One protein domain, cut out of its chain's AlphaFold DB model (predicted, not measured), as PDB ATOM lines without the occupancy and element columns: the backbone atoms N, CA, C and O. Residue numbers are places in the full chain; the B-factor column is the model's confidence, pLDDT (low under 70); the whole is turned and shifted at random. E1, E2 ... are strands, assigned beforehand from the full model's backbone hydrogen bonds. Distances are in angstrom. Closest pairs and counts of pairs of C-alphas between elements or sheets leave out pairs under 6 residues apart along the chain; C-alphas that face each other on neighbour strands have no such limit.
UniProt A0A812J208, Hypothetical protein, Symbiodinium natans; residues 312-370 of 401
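AT A GLANCE: This is residues 312 to 370 of the 401 residues of the protein "Hypothetical protein" of Symbiodinium natans (UniProt A0A812J208). Two small sheets form an open V: a meander, E2, E3 and E4, each strand the antiparallel neighbour of the one before, and the short parallel pair E1 and E5. Residues 330 to 337, between E2 and E3, stick out. The 59 printed residues hold five named strands, E1 to E5 along the chain, and no named helix: all strand, with under half in named elements. The whole is only just loose, close to compact, with a radius of gyration of the C-alphas of 12.8 A; spans are 37 by 25 by 15 A.

HOW THE PARTS SIT: E1, residues 312 to 314, and E5, residues 361 to 364, are parallel at 10 degrees; N 314 and O 363 are 2.8 A apart. E2, residues 320 to 325, and E3, residues 342 to 347, form a hairpin, with N 322 and O 345 at 2.9 A. E3 and E4, residues 353 to 359, form another, with N 344 and O 357 at 2.9 A. These N and O pairs are within hydrogen-bond range. The closest C-alphas of E3 and E5, Ile 342 and Val 362, are 6.8 A apart.

IN THESE COORDINATES: E1 begins at C-alpha 312 (239.667, 199.989, 236.041); E5 ends at C-alpha 364 (233.459, 194.706, 233.486). E2 measures 17.1 A, E3 16.0 A, E4 16.1 A.

THE WHOLE: The printed part has no cut; the link E2 to E3 is long. No printed residue is under 70 in pLDDT.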
ATOM      1  N   ILE A 312     240.467 200.464 234.916       94.12
ATOM      2  CA  ILE A 312     239.667 199.989 236.041       94.12
ATOM      3  C   ILE A 312     239.060 198.630 235.708       94.12
ATOM      4  O   ILE A 312     238.562 198.402 234.603       94.12
ATOM      5  N   HIS A 313     239.115 197.728 236.684       96.44
ATOM      6  CA  HIS A 313     238.486 196.418 236.634       96.44
ATOM      7  C   HIS A 313     237.368 196.385 237.661       96.44
ATOM      8  O   HIS A 313     237.605 196.587 238.850       96.44
ATOM      9  N   ILE A 314     236.155 196.137 237.188       95.69
ATOM     10  CA  ILE A 314     234.945 196.187 237.990       95.69
ATOM     11  C   ILE A 314     234.261 194.831 237.891       95.69
ATOM     12  O   ILE A 314     234.120 194.278 236.798       95.69
ATOM     13  N   LYS A 315     233.827 194.296 239.031       94.25
ATOM     14  CA  LYS A 315     232.895 193.171 239.053       94.25
ATOM     15  C   LYS A 315     231.480 193.705 239.205       94.25
ATOM     16  O   LYS A 315     231.203 194.399 240.186       94.25
ATOM     17  N   SER A 316     230.596 193.369 238.273       90.12
ATOM     18  CA  SER A 316     229.190 193.795 238.324       90.12
ATOM     19  C   SER A 316     228.453 193.207 239.534       90.12
ATOM     20  O   SER A 316     227.515 193.804 240.048       90.12
ATOM     21  N   SER A 317     228.934 192.079 240.069       91.44
ATOM     22  CA  SER A 317     228.419 191.484 241.308       91.44
ATOM     23  C   SER A 317     228.689 192.322 242.562       91.44
ATOM     24  O   SER A 317     228.060 192.096 243.591       91.44
ATOM     25  N   GLU A 318     229.672 193.225 242.516       92.25
ATOM     26  CA  GLU A 318     230.082 194.062 243.652       92.25
ATOM     27  C   GLU A 318     229.580 195.504 243.512       92.25
ATOM     28  O   GLU A 318     229.451 196.209 244.511       92.25
ATOM     29  N   HIS A 319     229.312 195.945 242.280       93.69
ATOM     30  CA  HIS A 319     228.954 197.324 241.984       93.69
ATOM     31  C   HIS A 319     227.798 197.399 241.003       93.69
ATOM     32  O   HIS A 319     227.812 196.767 239.947       93.69
ATOM     33  N   ARG A 320     226.868 198.301 241.294       91.88
ATOM     34  CA  ARG A 320     225.932 198.810 240.298       91.88
ATOM     35  C   ARG A 320     226.630 199.851 239.428       91.88
ATOM     36  O   ARG A 320     227.376 200.669 239.960       91.88
ATOM     37  N   LEU A 321     226.376 199.855 238.120       93.50
ATOM     38  CA  LEU A 321     227.128 200.658 237.160       93.50
ATOM     39  C   LEU A 321     226.246 201.516 236.266       93.50
ATOM     40  O   LEU A 321     225.185 201.088 235.819       93.50
ATOM     41  N   MET A 322     226.751 202.711 235.972       93.19
ATOM     42  CA  MET A 322     226.343 203.500 234.820       93.19
ATOM     43  C   MET A 322     227.590 203.902 234.032       93.19
ATOM     44  O   MET A 322     228.524 204.456 234.618       93.19
ATOM     45  N   CYS A 323     227.616 203.636 232.728       93.44
ATOM     46  CA  CYS A 323     228.771 203.933 231.878       93.44
ATOM     47  C   CYS A 323     228.376 204.786 230.674       93.44
ATOM     48  O   CYS A 323     227.384 204.506 230.004       93.44
ATOM     49  N   TRP A 324     229.218 205.766 230.349       92.50
ATOM     50  CA  TRP A 324     229.124 206.577 229.138       92.50
ATOM     51  C   TRP A 324     230.479 206.599 228.432       92.50
ATOM     52  O   TRP A 324     231.508 206.710 229.104       92.50
ATOM     53  N   PRO A 325     230.534 206.569 227.096       89.75
ATOM     54  CA  PRO A 325     231.738 207.017 226.412       89.75
ATOM     55  C   PRO A 325     231.925 208.515 226.692       89.75
ATOM     56  O   PRO A 325     230.972 209.292 226.639       89.75
ATOM     57  N   SER A 326     233.144 208.954 227.006       84.19
ATOM     58  CA  SER A 326     233.409 210.387 227.161       84.19
ATOM     59  C   SER A 326     233.192 211.081 225.820       84.19
ATOM     60  O   SER A 326     233.813 210.679 224.837       84.19
ATOM     61  N   THR A 327     232.389 212.132 225.770       83.88
ATOM     62  CA  THR A 327     232.165 212.905 224.546       83.88
ATOM     63  C   THR A 327     232.848 214.271 224.620       83.88
ATOM     64  O   THR A 327     233.082 214.787 225.722       83.88
ATOM     65  N   PRO A 328     233.172 214.898 223.475       79.50
ATOM     66  CA  PRO A 328     233.675 216.263 223.461       79.50
ATOM     67  C   PRO A 328     232.684 217.226 224.121       79.50
ATOM     68  O   PRO A 328     231.508 217.286 223.763       79.50
ATOM     69  N   ALA A 329     233.172 218.052 225.038       85.44
ATOM     70  CA  ALA A 329     232.392 219.109 225.651       85.44
ATOM     71  C   ALA A 329     231.965 220.146 224.603       85.44
ATOM     72  O   ALA A 329     232.779 220.658 223.820       85.44
ATOM     73  N   LEU A 330     230.695 220.538 224.663       86.75
ATOM     74  CA  LEU A 330     230.140 221.685 223.941       86.75
ATOM     75  C   LEU A 330     230.855 222.963 224.378       86.75
ATOM     76  O   LEU A 330     231.269 223.781 223.557       86.75
ATOM     77  N   PHE A 331     231.064 223.094 225.691       89.94
ATOM     78  CA  PHE A 331     231.786 224.199 226.303       89.94
ATOM     79  C   PHE A 331     232.701 223.686 227.415       89.94
ATOM     80  O   PHE A 331     232.271 222.963 228.310       89.94
ATOM     81  N   TRP A 332     233.970 224.089 227.376       88.81
ATOM     82  CA  TRP A 332     234.975 223.703 228.368       88.81
ATOM     83  C   TRP A 332     235.836 224.910 228.710       88.81
ATOM     84  O   TRP A 332     236.691 225.330 227.921       88.81
ATOM     85  N   SER A 333     235.604 225.500 229.881       90.69
ATOM     86  CA  SER A 333     236.357 226.682 230.300       90.69
ATOM     87  C   SER A 333     237.677 226.344 230.982       90.69
ATOM     88  O   SER A 333     238.553 227.209 231.068       90.69
ATOM     89  N   ARG A 334     237.884 225.103 231.428       86.38
ATOM     90  CA  ARG A 334     239.124 224.715 232.106       86.38
ATOM     91  C   ARG A 334     240.333 224.864 231.176       86.38
ATOM     92  O   ARG A 334     240.243 224.692 229.955       86.38
ATOM     93  N   ASP A 335     241.475 225.232 231.751       78.94
ATOM     94  CA  ASP A 335     242.768 225.242 231.052       78.94
ATOM     95  C   ASP A 335     243.517 223.912 231.239       78.94
ATOM     96  O   ASP A 335     244.680 223.840 231.637       78.94
ATOM     97  N   ALA A 336     242.793 222.826 230.994       77.69
ATOM     98  CA  ALA A 336     243.293 221.462 231.012       77.69
ATOM     99  C   ALA A 336     242.691 220.707 229.819       77.69
ATOM    100  O   ALA A 336     241.602 221.093 229.373       77.69
ATOM    101  N   PRO A 337     243.367 219.662 229.320       74.56
ATOM    102  CA  PRO A 337     242.774 218.738 228.365       74.56
ATOM    103  C   PRO A 337     241.440 218.177 228.857       74.56
ATOM    104  O   PRO A 337     241.220 218.021 230.061       74.56
ATOM    105  N   GLU A 338     240.557 217.875 227.913       75.88
ATOM    106  CA  GLU A 338     239.445 216.963 228.174       75.88
ATOM    107  C   GLU A 338     239.982 215.530 228.217       75.88
ATOM    108  O   GLU A 338     240.881 215.192 227.444       75.88
ATOM    109  N   ILE A 339     239.438 214.713 229.117       75.69
ATOM    110  CA  ILE A 339     239.818 213.305 229.255       75.69
ATOM    111  C   ILE A 339     239.015 212.494 228.239       75.69
ATOM    112  O   ILE A 339     237.791 212.628 228.170       75.69
ATOM    113  N   TRP A 340     239.707 211.652 227.474       77.19
ATOM    114  CA  TRP A 340     239.107 210.730 226.514       77.19
ATOM    115  C   TRP A 340     239.118 209.298 227.060       77.19
ATOM    116  O   TRP A 340     240.166 208.791 227.452       77.19
ATOM    117  N   GLY A 341     237.965 208.635 227.085       85.69
ATOM    118  CA  GLY A 341     237.795 207.308 227.666       85.69
ATOM    119  C   GLY A 341     236.330 206.934 227.893       85.69
ATOM    120  O   GLY A 341     235.451 207.271 227.100       85.69
ATOM    121  N   ILE A 342     236.070 206.223 228.988       89.88
ATOM    122  CA  ILE A 342     234.738 205.815 229.444       89.88
ATOM    123  C   ILE A 342     234.525 206.401 230.839       89.88
ATOM    124  O   ILE A 342     235.312 206.155 231.755       89.88
ATOM    125  N   HIS A 343     233.481 207.211 230.988       92.12
ATOM    126  CA  HIS A 343     233.043 207.731 232.273       92.12
ATOM    127  C   HIS A 343     232.201 206.681 232.994       92.12
ATOM    128  O   HIS A 343     231.268 206.129 232.409       92.12
ATOM    129  N   VAL A 344     232.541 206.405 234.251       92.94
ATOM    130  CA  VAL A 344     231.913 205.354 235.050       92.94
ATOM    131  C   VAL A 344     231.391 205.946 236.348       92.94
ATOM    132  O   VAL A 344     232.149 206.529 237.126       92.94
ATOM    133  N   HIS A 345     230.110 205.718 236.610       94.06
ATOM    134  CA  HIS A 345     229.560 205.761 237.953       94.06
ATOM    135  C   HIS A 345     229.415 204.339 238.485       94.06
ATOM    136  O   HIS A 345     228.749 203.512 237.865       94.06
ATOM    137  N   GLY A 346     230.007 204.067 239.643       94.81
ATOM    138  CA  GLY A 346     229.876 202.796 240.348       94.81
ATOM    139  C   GLY A 346     229.326 203.007 241.747       94.81
ATOM    140  O   GLY A 346     229.779 203.905 242.461       94.81
ATOM    141  N   PHE A 347     228.351 202.191 242.130       94.44
ATOM    142  CA  PHE A 347     227.657 202.288 243.408       94.44
ATOM    143  C   PHE A 347     227.802 200.985 244.192       94.44
ATOM    144  O   PHE A 347     227.707 199.907 243.603       94.44
ATOM    145  N   ASN A 348     228.038 201.089 245.500       94.44
ATOM    146  CA  ASN A 348     228.117 199.935 246.402       94.44
ATOM    147  C   ASN A 348     226.717 199.363 246.723       94.44
ATOM    148  O   ASN A 348     225.698 199.837 246.210       94.44
ATOM    149  N   ALA A 349     226.666 198.340 247.581       92.12
ATOM    150  CA  ALA A 349     225.420 197.698 248.009       92.12
ATOM    151  C   ALA A 349     224.479 198.657 248.766       92.12
ATOM    152  O   ALA A 349     223.261 198.508 248.710       92.12
ATOM    153  N   GLU A 350     225.037 199.674 249.421       94.06
ATOM    154  CA  GLU A 350     224.323 200.740 250.127       94.06
ATOM    155  C   GLU A 350     223.843 201.866 249.191       94.06
ATOM    156  O   GLU A 350     223.261 202.853 249.645       94.06
ATOM    157  N   ASN A 351     224.039 201.711 247.876       88.94
ATOM    158  CA  ASN A 351     223.679 202.670 246.832       88.94
ATOM    159  C   ASN A 351     224.456 204.002 246.894       88.94
ATOM    160  O   ASN A 351     224.046 205.005 246.301       88.94
ATOM    161  N   GLU A 352     225.599 204.019 247.574       92.25
ATOM    162  CA  GLU A 352     226.519 205.149 247.618       92.25
ATOM    163  C   GLU A 352     227.422 205.132 246.384       92.25
ATOM    164  O   GLU A 352     227.977 204.095 246.013       92.25
ATOM    165  N   ARG A 353     227.600 206.290 245.737       92.75
ATOM    166  CA  ARG A 353     228.500 206.419 244.584       92.75
ATOM    167  C   ARG A 353     229.955 206.376 245.055       92.75
ATOM    168  O   ARG A 353     230.443 207.350 245.626       92.75
ATOM    169  N   VAL A 354     230.633 205.266 244.785       95.19
ATOM    170  CA  VAL A 354     232.032 205.002 245.170       95.19
ATOM    171  C   VAL A 354     233.015 205.146 244.004       95.19
ATOM    172  O   VAL A 354     234.206 205.338 244.231       95.19
ATOM    173  N   ILE A 355     232.524 205.103 242.761       94.12
ATOM    174  CA  ILE A 355     233.295 205.372 241.540       94.12
ATOM    175  C   ILE A 355     232.604 206.518 240.787       94.12
ATOM    176  O   ILE A 355     231.390 206.475 240.588       94.12
ATOM    177  N   ASP A 356     233.367 207.544 240.409       91.31
ATOM    178  CA  ASP A 356     232.931 208.722 239.641       91.31
ATOM    179  C   ASP A 356     234.156 209.339 238.950       91.31
ATOM    180  O   ASP A 356     234.758 210.294 239.445       91.31
ATOM    181  N   ASP A 357     234.598 208.713 237.857       89.69
ATOM    182  CA  ASP A 357     235.769 209.169 237.098       89.69
ATOM    183  C   ASP A 357     235.708 208.705 235.631       89.69
ATOM    184  O   ASP A 357     234.804 207.968 235.223       89.69
ATOM    185  N   THR A 358     236.650 209.168 234.814       88.19
ATOM    186  CA  THR A 358     236.821 208.754 233.417       88.19
ATOM    187  C   THR A 358     238.111 207.957 233.262       88.19
ATOM    188  O   THR A 358     239.181 208.397 233.675       88.19
ATOM    189  N   TYR A 359     238.012 206.786 232.635       89.06
ATOM    190  CA  TYR A 359     239.109 205.828 232.497       89.06
ATOM    191  C   TYR A 359     239.430 205.565 231.029       89.06
ATOM    192  O   TYR A 359     238.524 205.475 230.198       89.06
ATOM    193  N   GLY A 360     240.713 205.382 230.710       84.94
ATOM    194  CA  GLY A 360     241.156 205.058 229.349       84.94
ATOM    195  C   GLY A 360     240.764 203.640 228.918       84.94
ATOM    196  O   GLY A 360     240.508 203.394 227.740       84.94
ATOM    197  N   ALA A 361     240.659 202.710 229.873       88.94
ATOM    198  CA  ALA A 361     240.098 201.380 229.659       88.94
ATOM    199  C   ALA A 361     239.251 200.939 230.858       88.94
ATOM    200  O   ALA A 361     239.647 201.093 232.013       88.94
ATOM    201  N   VAL A 362     238.093 200.351 230.568       93.50
ATOM    202  CA  VAL A 362     237.174 199.811 231.573       93.50
ATOM    203  C   VAL A 362     236.942 198.342 231.266       93.50
ATOM    204  O   VAL A 362     236.606 197.986 230.134       93.50
ATOM    205  N   TYR A 363     237.120 197.498 232.276       96.50
ATOM    206  CA  TYR A 363     236.816 196.075 232.227       96.50
ATOM    207  C   TYR A 363     235.665 195.781 233.184       96.50
ATOM    208  O   TYR A 363     235.780 196.058 234.377       96.50
ATOM    209  N   VAL A 364     234.586 195.189 232.677       95.75
ATOM    210  CA  VAL A 364     233.459 194.706 233.486       95.75
ATOM    211  C   VAL A 364     233.427 193.188 233.382       95.75
ATOM    212  O   VAL A 364     233.394 192.645 232.280       95.75
ATOM    213  N   ASP A 365     233.537 192.502 234.521       95.62
ATOM    214  CA  ASP A 365     233.591 191.032 234.615       95.62
ATOM    215  C   ASP A 365     234.650 190.398 233.695       95.62
ATOM    216  O   ASP A 365     234.458 189.354 233.075       95.62
ATOM    217  N   GLY A 366     235.800 191.070 233.578       95.88
ATOM    218  CA  GLY A 366     236.917 190.641 232.733       95.88
ATOM    219  C   GLY A 366     236.773 190.985 231.245       95.88
ATOM    220  O   GLY A 366     237.749 190.849 230.507       95.88
ATOM    221  N   LYS A 367     235.619 191.491 230.792       96.31
ATOM    222  CA  LYS A 367     235.414 191.959 229.415       96.31
ATOM    223  C   LYS A 367     235.770 193.440 229.296       96.31
ATOM    224  O   LYS A 367     235.202 194.276 229.996       96.31
ATOM    225  N   LYS A 368     236.684 193.774 228.383       95.00
ATOM    226  CA  LYS A 368     236.980 195.169 228.034       95.00
ATOM    227  C   LYS A 368     235.777 195.784 227.318       95.00
ATOM    228  O   LYS A 368     235.268 195.189 226.369       95.00
ATOM    229  N   LEU A 369     235.347 196.958 227.761       93.25
ATOM    230  CA  LEU A 369     234.316 197.727 227.076       93.25
ATOM    231  C   LEU A 369     234.898 198.410 225.832       93.25
ATOM    232  O   LEU A 369     236.012 198.936 225.869       93.25
ATOM    233  N   ASP A 370     234.128 198.409 224.747       88.75
ATOM    234  CA  ASP A 370     234.463 199.111 223.511       88.75
ATOM    235  C   ASP A 370     233.767 200.477 223.481       88.75
ATOM    236  O   ASP A 370     232.544 200.559 223.575       88.75
TER     237      ASP A 370